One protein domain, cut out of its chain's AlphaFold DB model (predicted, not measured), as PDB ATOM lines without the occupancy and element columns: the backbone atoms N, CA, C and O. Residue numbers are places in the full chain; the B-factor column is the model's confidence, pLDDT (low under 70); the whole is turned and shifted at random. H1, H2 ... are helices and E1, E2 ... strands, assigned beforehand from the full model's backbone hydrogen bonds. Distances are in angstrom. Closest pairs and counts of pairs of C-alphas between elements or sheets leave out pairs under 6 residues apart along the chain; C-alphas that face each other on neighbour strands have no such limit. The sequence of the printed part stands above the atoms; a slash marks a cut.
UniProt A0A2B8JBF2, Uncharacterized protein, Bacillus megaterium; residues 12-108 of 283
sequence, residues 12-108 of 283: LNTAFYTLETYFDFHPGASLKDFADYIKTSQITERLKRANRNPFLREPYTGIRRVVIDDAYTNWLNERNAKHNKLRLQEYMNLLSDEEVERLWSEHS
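What this domain is: This is residues 12 to 108 of the 283 residues of an uncharacterized protein of Bacillus megaterium (UniProt A0A2B8JBF2). A pair of parallel strands, E1 and E2, makes a narrow core, with six short helices set round it: H2 and H3 are on one side, H4 and H5 on the other, H6 runs beside E2, and H1 is past the end of E1. No helix touches another, and residues 52 to 58 stick out beyond H3. The printed part has 97 residues, in the order E1 H1 H2 H3 E2 H4 H5 H6, and its class is mostly helix. E1, H1 H2 H3 and E2 form a strand-helix-strand unit, two parallel neighbour strands with helices between them along the chain. The whole is compact, with a radius of gyration of the C-alphas of 14.1 A and spans of 35 by 30 by 26 A.

How they stand to each other: Strand E1, residues 12 to 17, is the parallel neighbour of E2, residues 62 to 68, at 30 degrees between their directions. N 14 and O 64 are within hydrogen-bond range at 2.8 A, as are N 66 and O 14 at 2.8 A. H1, residues 19 to 25, and H2, residues 31 to 38, are close but not clearly touching, about perpendicular at 83 degrees, with Tyr 22 and Phe 34 their closest C-alphas at 7.4 A. H2 and H3, residues 40 to 51, meet only through their link. The closest C-alphas of H3 and E1 are those of Leu 47 and Leu 12, 7.0 A apart. H4, residues 70 to 78, is close to H1 but not clearly touching, at a shallow tilt of 28 degrees, the same way; Thr 21 and Asp 70 have the closest C-alphas, 6.9 A apart. H4 and H5, residues 85 to 94, are also close but not clearly touching, about perpendicular at 74 degrees, with the closest C-alphas, Tyr 72 and Tyr 91, at 7.3 A. The closest C-alphas of H5 and E1 are those of Met 92 and Asn 13, at 6.6 A. H6, residues 97 to 106, has 7 pairs of C-alphas within 8 A of E2, the closest being Val 100 and Val 66 at 5.8 A. H5 and H6 are apart. In H1 to H6 every O i to N i+4 pair is within hydrogen-bond range.

Where its parts are: E1 begins at C-alpha 12 (1.982, 42.051, 36.532) and is 15.9 A long; H1 measures 10.4 A and H2 10.8 A. H3 is 17.2 A long. E2 measures 19.0 A from C-alpha 62 at (4.462, 42.511, 30.914). H4 is 12.2 A, H5 14.4 A and H6 14.2 A long, H6 ending at C-alpha 106 (-9.420, 59.866, 32.593).

The domain as a whole: The C-alphas of Gly 28 and Arg 57 are the two farthest apart, 37.3 A. The printed part has no cut and no long link. Mean pLDDT of the printed part is 85.7; residues 35 to 36, 39 to 44 and 108 are under 70.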
ATOM      1  N   LEU A  12       1.820  41.681  35.130       89.31
ATOM      2  CA  LEU A  12       1.982  42.051  36.532       89.31
ATOM      3  C   LEU A  12       1.128  43.284  36.844       89.31
ATOM      4  O   LEU A  12       1.495  44.398  36.466       89.31
ATOM      5  N   ASN A  13       0.032  43.096  37.583       90.81
ATOM      6  CA  ASN A  13      -0.762  44.206  38.112       90.81
ATOM      7  C   ASN A  13       0.078  45.055  39.081       90.81
ATOM      8  O   ASN A  13       0.517  44.573  40.129       90.81
ATOM      9  N   THR A  14       0.290  46.318  38.724       89.19
ATOM     10  CA  THR A  14       1.052  47.300  39.497       89.19
ATOM     11  C   THR A  14       0.171  48.512  39.749       89.19
ATOM     12  O   THR A  14      -0.330  49.113  38.806       89.19
ATOM     13  N   ALA A  15      -0.020  48.872  41.015       89.81
ATOM     14  CA  ALA A  15      -0.785  50.059  41.373       89.81
ATOM     15  C   ALA A  15      -0.101  51.330  40.846       89.81
ATOM     16  O   ALA A  15       1.126  51.392  40.762       89.81
ATOM     17  N   PHE A  16      -0.897  52.346  40.533       88.88
ATOM     18  CA  PHE A  16      -0.461  53.692  40.186       88.88
ATOM     19  C   PHE A  16      -1.406  54.681  40.876       88.88
ATOM     20  O   PHE A  16      -2.507  54.921  40.400       88.88
ATOM     21  N   TYR A  17      -1.025  55.173  42.054       88.38
ATOM     22  CA  TYR A  17      -1.877  56.081  42.822       88.38
ATOM     23  C   TYR A  17      -1.920  57.463  42.175       88.38
ATOM     24  O   TYR A  17      -0.891  57.957  41.708       88.38
ATOM     25  N   THR A  18      -3.089  58.100  42.204       87.19
ATOM     26  CA  THR A  18      -3.162  59.558  42.054       87.19
ATOM     27  C   THR A  18      -2.436  60.229  43.221       87.19
ATOM     28  O   THR A  18      -2.256  59.620  44.278       87.19
ATOM     29  N   LEU A  19      -2.008  61.483  43.050       84.69
ATOM     30  CA  LEU A  19      -1.321  62.232  44.110       84.69
ATOM     31  C   LEU A  19      -2.131  62.230  45.418       84.69
ATOM     32  O   LEU A  19      -1.597  61.944  46.487       84.69
ATOM     33  N   GLU A  20      -3.431  62.500  45.308       87.12
ATOM     34  CA  GLU A  20      -4.356  62.577  46.439       87.12
ATOM     35  C   GLU A  20      -4.467  61.227  47.162       87.12
ATOM     36  O   GLU A  20      -4.135  61.120  48.344       87.12
ATOM     37  N   THR A  21      -4.805  60.160  46.435       91.00
ATOM     38  CA  THR A  21      -4.960  58.830  47.045       91.00
ATOM     39  C   THR A  21      -3.652  58.241  47.563       91.00
ATOM     40  O   THR A  21      -3.665  57.444  48.505       91.00
ATOM     41  N   TYR A  22      -2.510  58.623  46.987       90.38
ATOM     42  CA  TYR A  22      -1.211  58.224  47.510       90.38
ATOM     43  C   TYR A  22      -1.031  58.730  48.942       90.38
ATOM     44  O   TYR A  22      -0.712  57.942  49.832       90.38
ATOM     45  N   PHE A  23      -1.278  60.019  49.190       91.25
ATOM     46  CA  PHE A  23      -1.120  60.592  50.527       91.25
ATOM     47  C   PHE A  23      -2.185  60.117  51.516       91.25
ATOM     48  O   PHE A  23      -1.873  59.965  52.699       91.25
ATOM     49  N   ASP A  24      -3.387  59.783  51.043       91.44
ATOM     50  CA  ASP A  24      -4.419  59.166  51.884       91.44
ATOM     51  C   ASP A  24      -3.980  57.803  52.443       91.44
ATOM     52  O   ASP A  24      -4.220  57.489  53.614       91.44
ATOM     53  N   PHE A  25      -3.312  56.979  51.628       90.75
ATOM     54  CA  PHE A  25      -2.849  55.651  52.046       90.75
ATOM     55  C   PHE A  25      -1.428  55.636  52.627       90.75
ATOM     56  O   PHE A  25      -1.060  54.672  53.305       90.75
ATOM     57  N   HIS A  26      -0.654  56.702  52.420       90.38
ATOM     58  CA  HIS A  26       0.708  56.873  52.926       90.38
ATOM     59  C   HIS A  26       0.845  58.165  53.754       90.38
ATOM     60  O   HIS A  26       1.615  59.061  53.392       90.38
ATOM     61  N   PRO A  27       0.134  58.273  54.895       86.75
ATOM     62  CA  PRO A  27       0.185  59.469  55.726       86.75
ATOM     63  C   PRO A  27       1.605  59.675  56.267       86.75
ATOM     64  O   PRO A  27       2.146  58.824  56.976       86.75
ATOM     65  N   GLY A  28       2.208  60.815  55.927       88.19
ATOM     66  CA  GLY A  28       3.584  61.166  56.292       88.19
ATOM     67  C   GLY A  28       4.624  60.950  55.190       88.19
ATOM     68  O   GLY A  28       5.788  61.274  55.417       88.19
ATOM     69  N   ALA A  29       4.234  60.445  54.016       90.19
ATOM     70  CA  ALA A  29       5.086  60.497  52.832       90.19
ATOM     71  C   ALA A  29       5.287  61.951  52.371       90.19
ATOM     72  O   ALA A  29       4.419  62.805  52.549       90.19
ATOM     73  N   SER A  30       6.441  62.229  51.774       86.00
ATOM     74  CA  SER A  30       6.766  63.510  51.145       86.00
ATOM     75  C   SER A  30       6.432  63.506  49.648       86.00
ATOM     76  O   SER A  30       6.243  62.454  49.037       86.00
ATOM     77  N   LEU A  31       6.421  64.688  49.022       75.06
ATOM     78  CA  LEU A  31       6.334  64.804  47.558       75.06
ATOM     79  C   LEU A  31       7.484  64.079  46.851       75.06
ATOM     80  O   LEU A  31       7.275  63.500  45.789       75.06
ATOM     81  N   LYS A  32       8.676  64.045  47.462       75.06
ATOM     82  CA  LYS A  32       9.810  63.280  46.940       75.06
ATOM     83  C   LYS A  32       9.522  61.777  46.930       75.06
ATOM     84  O   LYS A  32       9.802  61.124  45.933       75.06
ATOM     85  N   ASP A  33       8.913  61.243  47.991       75.81
ATOM     86  CA  ASP A  33       8.542  59.820  48.055       75.81
ATOM     87  C   ASP A  33       7.519  59.452  46.968       75.81
ATOM     88  O   ASP A  33       7.605  58.381  46.360       75.81
ATOM     89  N   PHE A  34       6.578  60.360  46.682       77.94
ATOM     90  CA  PHE A  34       5.638  60.207  45.573       77.94
ATOM     91  C   PHE A  34       6.341  60.267  44.208       77.94
ATOM     92  O   PHE A  34       6.132  59.383  43.376       77.94
ATOM     93  N   ALA A  35       7.211  61.258  43.994       69.81
ATOM     94  CA  ALA A  35       7.980  61.411  42.760       69.81
ATOM     95  C   ALA A  35       8.867  60.186  42.486       69.81
ATOM     96  O   ALA A  35       8.907  59.678  41.367       69.81
ATOM     97  N   ASP A  36       9.528  59.648  43.512       68.62
ATOM     98  CA  ASP A  36      10.328  58.432  43.381       68.62
ATOM     99  C   ASP A  36       9.457  57.204  43.078       68.62
ATOM    100  O   ASP A  36       9.852  56.355  42.278       68.62
ATOM    101  N   TYR A  37       8.256  57.117  43.657       75.94
ATOM    102  CA  TYR A  37       7.315  56.021  43.414       75.94
ATOM    103  C   TYR A  37       6.838  55.930  41.954       75.94
ATOM    104  O   TYR A  37       6.702  54.815  41.436       75.94
ATOM    105  N   ILE A  38       6.573  57.069  41.304       72.62
ATOM    106  CA  ILE A  38       6.030  57.114  39.934       72.62
ATOM    107  C   ILE A  38       7.087  56.880  38.841       72.62
ATOM    108  O   ILE A  38       6.722  56.637  37.690       72.62
ATOM    109  N   LYS A  39       8.389  56.893  39.171       65.25
ATOM    110  CA  LYS A  39       9.483  56.688  38.204       65.25
ATOM    111  C   LYS A  39       9.395  55.325  37.501       65.25
ATOM    112  O   LYS A  39       9.392  54.263  38.132       65.25
ATOM    113  N   THR A  40       9.422  55.345  36.165       61.41
ATOM    114  CA  THR A  40       9.316  54.150  35.300       61.41
ATOM    115  C   THR A  40      10.414  53.109  35.566       61.41
ATOM    116  O   THR A  40      10.139  51.908  35.524       61.41
ATOM    117  N   SER A  41      11.635  53.534  35.913       57.16
ATOM    118  CA  SER A  41      12.754  52.633  36.240       57.16
ATOM    119  C   SER A  41      12.423  51.682  37.398       57.16
ATOM    120  O   SER A  41      12.703  50.481  37.325       57.16
ATOM    121  N   GLN A  42      11.714  52.165  38.425       63.94
ATOM    122  CA  GLN A  42      11.282  51.328  39.545       63.94
ATOM    123  C   GLN A  42      10.249  50.276  39.127       63.94
ATOM    124  O   GLN A  42      10.213  49.177  39.684       63.94
ATOM    125  N   ILE A  43       9.402  50.588  38.146       66.31
ATOM    126  CA  ILE A  43       8.371  49.679  37.636       66.31
ATOM    127  C   ILE A  43       9.024  48.509  36.881       66.31
ATOM    128  O   ILE A  43       8.700  47.345  37.140       66.31
ATOM    129  N   THR A  44      10.009  48.792  36.027       66.94
ATOM    130  CA  THR A  44      10.787  47.765  35.315       66.94
ATOM    131  C   THR A  44      11.564  46.872  36.285       66.94
ATOM    132  O   THR A  44      11.569  45.642  36.147       66.94
ATOM    133  N   GLU A  45      12.168  47.448  37.326       72.06
ATOM    134  CA  GLU A  45      12.823  46.659  38.370       72.06
ATOM    135  C   GLU A  45      11.852  45.750  39.130       72.06
ATOM    136  O   GLU A  45      12.198  44.605  39.431       72.06
ATOM    137  N   ARG A  46      10.633  46.219  39.426       75.44
ATOM    138  CA  ARG A  46       9.601  45.403  40.089       75.44
ATOM    139  C   ARG A  46       9.252  44.171  39.257       75.44
ATOM    140  O   ARG A  46       9.174  43.083  39.824       75.44
ATOM    141  N   LEU A  47       9.128  44.304  37.933       82.06
ATOM    142  CA  LEU A  47       8.911  43.168  37.031       82.06
ATOM    143  C   LEU A  47      10.100  42.198  37.031       82.06
ATOM    144  O   LEU A  47       9.912  40.995  37.223       82.06
ATOM    145  N   LYS A  48      11.331  42.714  36.889       80.12
ATOM    146  CA  LYS A  48      12.564  41.904  36.942       80.12
ATOM    147  C   LYS A  48      12.657  41.133  38.266       80.12
ATOM    148  O   LYS A  48      12.984  39.948  38.265       80.12
ATOM    149  N   ARG A  49      12.327  41.767  39.397       82.88
ATOM    150  CA  ARG A  49      12.289  41.128  40.725       82.88
ATOM    151  C   ARG A  49      11.172  40.086  40.834       82.88
ATOM    152  O   ARG A  49      11.424  39.003  41.352       82.88
ATOM    153  N   ALA A  50       9.971  40.374  40.330       85.19
ATOM    154  CA  ALA A  50       8.846  39.437  40.351       85.19
ATOM    155  C   ALA A  50       9.151  38.152  39.561       85.19
ATOM    156  O   ALA A  50       8.890  37.056  40.055       85.19
ATOM    157  N   ASN A  51       9.790  38.277  38.395       85.00
ATOM    158  CA  ASN A  51      10.190  37.143  37.553       85.00
ATOM    159  C   ASN A  51      11.360  36.318  38.112       85.00
ATOM    160  O   ASN A  51      11.600  35.209  37.645       85.00
ATOM    161  N   ARG A  52      12.074  36.810  39.134       85.75
ATOM    162  CA  ARG A  52      13.097  36.038  39.864       85.75
ATOM    163  C   ARG A  52      12.509  35.152  40.969       85.75
ATOM    164  O   ARG A  52      13.259  34.442  41.633       85.75
ATOM    165  N   ASN A  53      11.197  35.200  41.207       82.56
ATOM    166  CA  ASN A  53      10.555  34.394  42.239       82.56
ATOM    167  C   ASN A  53      10.575  32.896  41.856       82.56
ATOM    168  O   ASN A  53       9.942  32.525  40.867       82.56
ATOM    169  N   PRO A  54      11.217  32.016  42.649       75.38
ATOM    170  CA  PRO A  54      11.339  30.593  42.322       75.38
ATOM    171  C   PRO A  54      10.009  29.827  42.387       75.38
ATOM    172  O   PRO A  54       9.920  28.710  41.887       75.38
ATOM    173  N   PHE A  55       8.977  30.405  43.008       81.25
ATOM    174  CA  PHE A  55       7.643  29.807  43.115       81.25
ATOM    175  C   PHE A  55       6.689  30.256  42.002       81.25
ATOM    176  O   PHE A  55       5.520  29.862  41.993       81.25
ATOM    177  N   LEU A  56       7.157  31.101  41.080       80.62
ATOM    178  CA  LEU A  56       6.367  31.565  39.953       80.62
ATOM    179  C   LEU A  56       6.280  30.451  38.897       80.62
ATOM    180  O   LEU A  56       7.298  29.949  38.433       80.62
ATOM    181  N   ARG A  57       5.055  30.042  38.541       79.06
ATOM    182  CA  ARG A  57       4.829  28.955  37.568       79.06
ATOM    183  C   ARG A  57       5.196  29.367  36.147       79.06
ATOM    184  O   ARG A  57       5.791  28.578  35.422       79.06
ATOM    185  N   GLU A  58       4.835  30.591  35.783       83.00
ATOM    186  CA  GLU A  58       5.074  31.183  34.472       83.00
ATOM    187  C   GLU A  58       5.510  32.643  34.655       83.00
ATOM    188  O   GLU A  58       4.934  33.351  35.492       83.00
ATOM    189  N   PRO A  59       6.545  33.095  33.929       84.56
ATOM    190  CA  PRO A  59       7.039  34.458  34.041       84.56
ATOM    191  C   PRO A  59       5.993  35.458  33.549       84.56
ATOM    192  O   PRO A  59       5.268  35.209  32.589       84.56
ATOM    193  N   TYR A  60       5.963  36.626  34.180       88.12
ATOM    194  CA  TYR A  60       5.204  37.755  33.676       88.12
ATOM    195  C   TYR A  60       5.775  38.213  32.336       88.12
ATOM    196  O   TYR A  60       6.980  38.448  32.219       88.12
ATOM    197  N   THR A  61       4.893  38.378  31.356       86.69
ATOM    198  CA  THR A  61       5.188  38.848  29.999       86.69
ATOM    199  C   THR A  61       5.000  40.353  29.850       86.69
ATOM    200  O   THR A  61       5.143  40.865  28.748       86.69
ATOM    201  N   GLY A  62       4.684  41.070  30.931       86.69
ATOM    202  CA  GLY A  62       4.462  42.511  30.914       86.69
ATOM    203  C   GLY A  62       3.950  43.057  32.243       86.69
ATOM    204  O   GLY A  62       3.916  42.356  33.257       86.69
ATOM    205  N   ILE A  63       3.543  44.320  32.230       86.69
ATOM    206  CA  ILE A  63       3.014  45.062  33.373       86.69
ATOM    207  C   ILE A  63       1.664  45.637  32.979       86.69
ATOM    208  O   ILE A  63       1.507  46.201  31.898       86.69
ATOM    209  N   ARG A  64       0.713  45.523  33.897       88.94
ATOM    210  CA  ARG A  64      -0.583  46.183  33.828       88.94
ATOM    211  C   ARG A  64      -0.643  47.199  34.953       88.94
ATOM    212  O   ARG A  64      -0.671  46.839  36.128       88.94
ATOM    213  N   ARG A  65      -0.566  48.471  34.605       87.88
ATOM    214  CA  ARG A  65      -0.582  49.580  35.549       87.88
ATOM    215  C   ARG A  65      -2.034  49.916  35.840       87.88
ATOM    216  O   ARG A  65      -2.782  50.215  34.922       87.88
ATOM    217  N   VAL A  66      -2.443  49.873  37.093       91.19
ATOM    218  CA  VAL A  66      -3.832  50.118  37.484       91.19
ATOM    219  C   VAL A  66      -3.890  51.407  38.274       91.19
ATOM    220  O   VAL A  66      -3.269  51.489  39.335       91.19
ATOM    221  N   VAL A  67      -4.619  52.398  37.757       91.81
ATOM    222  CA  VAL A  67      -4.828  53.653  38.481       91.81
ATOM    223  C   VAL A  67      -5.611  53.364  39.752       91.81
ATOM    224  O   VAL A  67      -6.631  52.677  39.721       91.81
ATOM    225  N   ILE A  68      -5.099  53.862  40.869       94.00
ATOM    226  CA  ILE A  68      -5.773  53.828  42.155       94.00
ATOM    227  C   ILE A  68      -6.192  55.259  42.452       94.00
ATOM    228  O   ILE A  68      -5.339  56.115  42.660       94.00
ATOM    229  N   ASP A  69      -7.493  55.499  42.410       93.00
ATOM    230  CA  ASP A  69      -8.127  56.798  42.605       93.00
ATOM    231  C   ASP A  69      -9.299  56.675  43.597       93.00
ATOM    232  O   ASP A  69      -9.453  55.667  44.302       93.00
ATOM    233  N   ASP A  70     -10.150  57.692  43.649       92.69
ATOM    234  CA  ASP A  70     -11.325  57.724  44.517       92.69
ATOM    235  C   ASP A  70     -12.285  56.551  44.292       92.69
ATOM    236  O   ASP A  70     -12.984  56.144  45.224       92.69
ATOM    237  N   ALA A  71     -12.318  55.953  43.095       93.62
ATOM    238  CA  ALA A  71     -13.152  54.785  42.839       93.62
ATOM    239  C   ALA A  71     -12.712  53.590  43.696       93.62
ATOM    240  O   ALA A  71     -13.558  52.841  44.192       93.62
ATOM    241  N   TYR A  72     -11.409  53.433  43.945       95.50
ATOM    242  CA  TYR A  72     -10.905  52.415  44.865       95.50
ATOM    243  C   TYR A  72     -11.256  52.731  46.325       95.50
ATOM    244  O   TYR A  72     -11.677  51.839  47.069       95.50
ATOM    245  N   THR A  73     -11.139  53.993  46.739       93.88
ATOM    246  CA  THR A  73     -11.522  54.427  48.093       93.88
ATOM    247  C   THR A  73     -13.011  54.178  48.350       93.88
ATOM    248  O   THR A  73     -13.387  53.608  49.376       93.88
ATOM    249  N   ASN A  74     -13.865  54.497  47.377       94.31
ATOM    250  CA  ASN A  74     -15.296  54.201  47.426       94.31
ATOM    251  C   ASN A  74     -15.566  52.690  47.469       94.31
ATOM    252  O   ASN A  74     -16.332  52.225  48.314       94.31
ATOM    253  N   TRP A  75     -14.865  51.906  46.646       95.94
ATOM    254  CA  TRP A  75     -14.968  50.444  46.632       95.94
ATOM    255  C   TRP A  75     -14.619  49.803  47.988       95.94
ATOM    256  O   TRP A  75     -15.260  48.821  48.389       95.94
ATOM    257  N   LEU A  76     -13.633  50.356  48.709       96.31
ATOM    258  CA  LEU A  76     -13.283  49.955  50.076       96.31
ATOM    259  C   LEU A  76     -14.384  50.322  51.079       96.31
ATOM    260  O   LEU A  76     -14.766  49.483  51.902       96.31
ATOM    261  N   ASN A  77     -14.910  51.546  50.991       94.50
ATOM    262  CA  ASN A  77     -15.943  52.062  51.891       94.50
ATOM    263  C   ASN A  77     -17.246  51.258  51.790       94.50
ATOM    264  O   ASN A  77     -17.790  50.846  52.815       94.50
ATOM    265  N   GLU A  78     -17.699  50.940  50.575       96.38
ATOM    266  CA  GLU A  78     -18.878  50.094  50.331       96.38
ATOM    267  C   GLU A  78     -18.761  48.705  50.975       96.38
ATOM    268  O   GLU A  78     -19.756  48.096  51.369       96.38
ATOM    269  N   ARG A  79     -17.530  48.200  51.103       95.00
ATOM    270  CA  ARG A  79     -17.222  46.888  51.693       95.00
ATOM    271  C   ARG A  79     -16.890  46.960  53.176       95.00
ATOM    272  O   ARG A  79     -16.615  45.918  53.773       95.00
ATOM    273  N   ASN A  80     -16.885  48.159  53.762       93.88
ATOM    274  CA  ASN A  80     -16.394  48.414  55.113       93.88
ATOM    275  C   ASN A  80     -15.001  47.783  55.344       93.88
ATOM    276  O   ASN A  80     -14.738  47.122  56.353       93.88
ATOM    277  N   ALA A  81     -14.125  47.913  54.346       93.56
ATOM    278  CA  ALA A  81     -12.803  47.302  54.312       93.56
ATOM    279  C   ALA A  81     -11.703  48.357  54.471       93.56
ATOM    280  O   ALA A  81     -11.820  49.482  53.999       93.56
ATOM    281  N   LYS A  82     -10.591  47.977  55.110       92.19
ATOM    282  CA  LYS A  82      -9.391  48.822  55.192       92.19
ATOM    283  C   LYS A  82      -8.439  48.540  54.036       92.19
ATOM    284  O   LYS A  82      -8.284  47.381  53.637       92.19
ATOM    285  N   HIS A  83      -7.744  49.582  53.585       91.62
ATOM    286  CA  HIS A  83      -6.643  49.463  52.637       91.62
ATOM    287  C   HIS A  83      -5.594  48.455  53.133       91.62
ATOM    288  O   HIS A  83      -5.139  48.521  54.276       91.62
ATOM    289  N   ASN A  84      -5.214  47.516  52.268       92.88
ATOM    290  CA  ASN A  84      -4.045  46.655  52.427       92.88
ATOM    291  C   ASN A  84      -3.696  45.993  51.084       92.88
ATOM    292  O   ASN A  84      -4.488  46.015  50.141       92.88
ATOM    293  N   LYS A  85      -2.535  45.331  51.025       90.38
ATOM    294  CA  LYS A  85      -2.035  44.669  49.811       90.38
ATOM    295  C   LYS A  85      -3.011  43.647  49.210       90.38
ATOM    296  O   LYS A  85      -3.102  43.561  47.991       90.38
ATOM    297  N   LEU A  86      -3.729  42.882  50.039       93.31
ATOM    298  CA  LEU A  86      -4.677  41.869  49.562       93.31
ATOM    299  C   LEU A  86      -5.883  42.527  48.880       93.31
ATOM    300  O   LEU A  86      -6.255  42.122  47.785       93.31
ATOM    301  N   ARG A  87      -6.457  43.564  49.501       94.31
ATOM    302  CA  ARG A  87      -7.602  44.312  48.954       94.31
ATOM    303  C   ARG A  87      -7.244  45.100  47.705       94.31
ATOM    304  O   ARG A  87      -8.022  45.122  46.762       94.31
ATOM    305  N   LEU A  88      -6.045  45.670  47.677       93.88
ATOM    306  CA  LEU A  88      -5.519  46.343  46.498       93.88
ATOM    307  C   LEU A  88      -5.393  45.370  45.319       93.88
ATOM    308  O   LEU A  88      -5.853  45.665  44.222       93.88
ATOM    309  N   GLN A  89      -4.816  44.185  45.543       93.50
ATOM    310  CA  GLN A  89      -4.729  43.155  44.503       93.50
ATOM    311  C   GLN A  89      -6.103  42.654  44.058       93.50
ATOM    312  O   GLN A  89      -6.309  42.462  42.865       93.50
ATOM    313  N   GLU A  90      -7.034  42.460  44.992       95.12
ATOM    314  CA  GLU A  90      -8.415  42.092  44.676       95.12
ATOM    315  C   GLU A  90      -9.056  43.121  43.744       95.12
ATOM    316  O   GLU A  90      -9.527  42.743  42.677       95.12
ATOM    317  N   TYR A  91      -8.991  44.410  44.086       96.00
ATOM    318  CA  TYR A  91      -9.514  45.485  43.247       96.00
ATOM    319  C   TYR A  91      -8.868  45.513  41.857       96.00
ATOM    320  O   TYR A  91      -9.572  45.480  40.851       96.00
ATOM    321  N   MET A  92      -7.533  45.483  41.780       95.12
ATOM    322  CA  MET A  92      -6.819  45.492  40.496       95.12
ATOM    323  C   MET A  92      -7.185  44.298  39.600       95.12
ATOM    324  O   MET A  92      -7.172  44.424  38.376       95.12
ATOM    325  N   ASN A  93      -7.501  43.144  40.194       93.25
ATOM    326  CA  ASN A  93      -7.908  41.941  39.468       93.25
ATOM    327  C   ASN A  93      -9.377  41.966  39.013       93.25
ATOM    328  O   ASN A  93      -9.737  41.168  38.154       93.25
ATOM    329  N   LEU A  94     -10.223  42.819  39.606       94.25
ATOM    330  CA  LEU A  94     -11.627  42.962  39.207       94.25
ATOM    331  C   LEU A  94     -11.784  43.767  37.920       94.25
ATOM    332  O   LEU A  94     -12.722  43.512  37.171       94.25
ATOM    333  N   LEU A  95     -10.885  44.724  37.685       93.25
ATOM    334  CA  LEU A  95     -10.952  45.591  36.517       93.25
ATOM    335  C   LEU A  95     -10.596  44.817  35.242       93.25
ATOM    336  O   LEU A  95      -9.657  44.016  35.264       93.25
ATOM    337  N   SER A  96     -11.276  45.095  34.131       91.31
ATOM    338  CA  SER A  96     -10.882  44.650  32.789       91.31
ATOM    339  C   SER A  96      -9.733  45.495  32.225       91.31
ATOM    340  O   SER A  96      -9.362  46.531  32.786       91.31
ATOM    341  N   ASP A  97      -9.116  45.055  31.129       87.56
ATOM    342  CA  ASP A  97      -8.090  45.856  30.449       87.56
ATOM    343  C   ASP A  97      -8.683  47.147  29.869       87.56
ATOM    344  O   ASP A  97      -8.057  48.200  29.980       87.56
ATOM    345  N   GLU A  98      -9.919  47.111  29.357       88.19
ATOM    346  CA  GLU A  98     -10.601  48.325  28.895       88.19
ATOM    347  C   GLU A  98     -10.882  49.304  30.041       88.19
ATOM    348  O   GLU A  98     -10.720  50.512  29.871       88.19
ATOM    349  N   GLU A  99     -11.282  48.811  31.217       91.19
ATOM    350  CA  GLU A  99     -11.511  49.664  32.389       91.19
ATOM    351  C   GLU A  99     -10.220  50.319  32.876       91.19
ATOM    352  O   GLU A  99     -10.228  51.486  33.264       91.19
ATOM    353  N   VAL A 100      -9.107  49.589  32.821       90.31
ATOM    354  CA  VAL A 100      -7.794  50.114  33.189       90.31
ATOM    355  C   VAL A 100      -7.312  51.176  32.205       90.31
ATOM    356  O   VAL A 100      -6.894  52.244  32.646       90.31
ATOM    357  N   GLU A 101      -7.433  50.953  30.897       86.25
ATOM    358  CA  GLU A 101      -7.097  51.969  29.887       86.25
ATOM    359  C   GLU A 101      -8.025  53.196  29.970       86.25
ATOM    360  O   GLU A 101      -7.578  54.334  29.786       86.25
ATOM    361  N   ARG A 102      -9.307  53.004  30.316       87.31
ATOM    362  CA  ARG A 102     -10.240  54.110  30.583       87.31
ATOM    363  C   ARG A 102      -9.765  54.961  31.761       87.31
ATOM    364  O   ARG A 102      -9.644  56.169  31.595       87.31
ATOM    365  N   LEU A 103      -9.455  54.348  32.907       87.88
ATOM    366  CA  LEU A 103      -8.960  55.071  34.087       87.88
ATOM    367  C   LEU A 103      -7.645  55.811  33.790       87.88
ATOM    368  O   LEU A 103      -7.482  56.966  34.171       87.88
ATOM    369  N   TRP A 104      -6.723  55.185  33.054       85.06
ATOM    370  CA  TRP A 104      -5.489  55.843  32.601       85.06
ATOM    371  C   TRP A 104      -5.747  57.079  31.741       85.06
ATOM    372  O   TRP A 104      -5.060  58.092  31.878       85.06
ATOM    373  N   SER A 105      -6.753  56.999  30.874       78.94
ATOM    374  CA  SER A 105      -7.155  58.104  30.008       78.94
ATOM    375  C   SER A 105      -7.843  59.231  30.781       78.94
ATOM    376  O   SER A 105      -7.585  60.394  30.493       78.94
ATOM    377  N   GLU A 106      -8.687  58.899  31.760       83.25
ATOM    378  CA  GLU A 106      -9.420  59.866  32.593       83.25
ATOM    379  C   GLU A 106      -8.494  60.731  33.444       83.25
ATOM    380  O   GLU A 106      -8.715  61.932  33.564       83.25
ATOM    381  N   HIS A 107      -7.424  60.142  33.975       77.69
ATOM    382  CA  HIS A 107      -6.427  60.863  34.770       77.69
ATOM    383  C   HIS A 107      -5.334  61.520  33.918       77.69
ATOM    384  O   HIS A 107      -4.303  61.928  34.449       77.69
ATOM    385  N   SER A 108      -5.523  61.601  32.592       62.69
ATOM    386  CA  SER A 108      -4.550  62.156  31.635       62.69
ATOM    387  C   SER A 108      -3.141  61.565  31.771       62.69
ATOM    388  O   SER A 108      -2.159  62.153  31.324       62.69
TER     389      SER A 108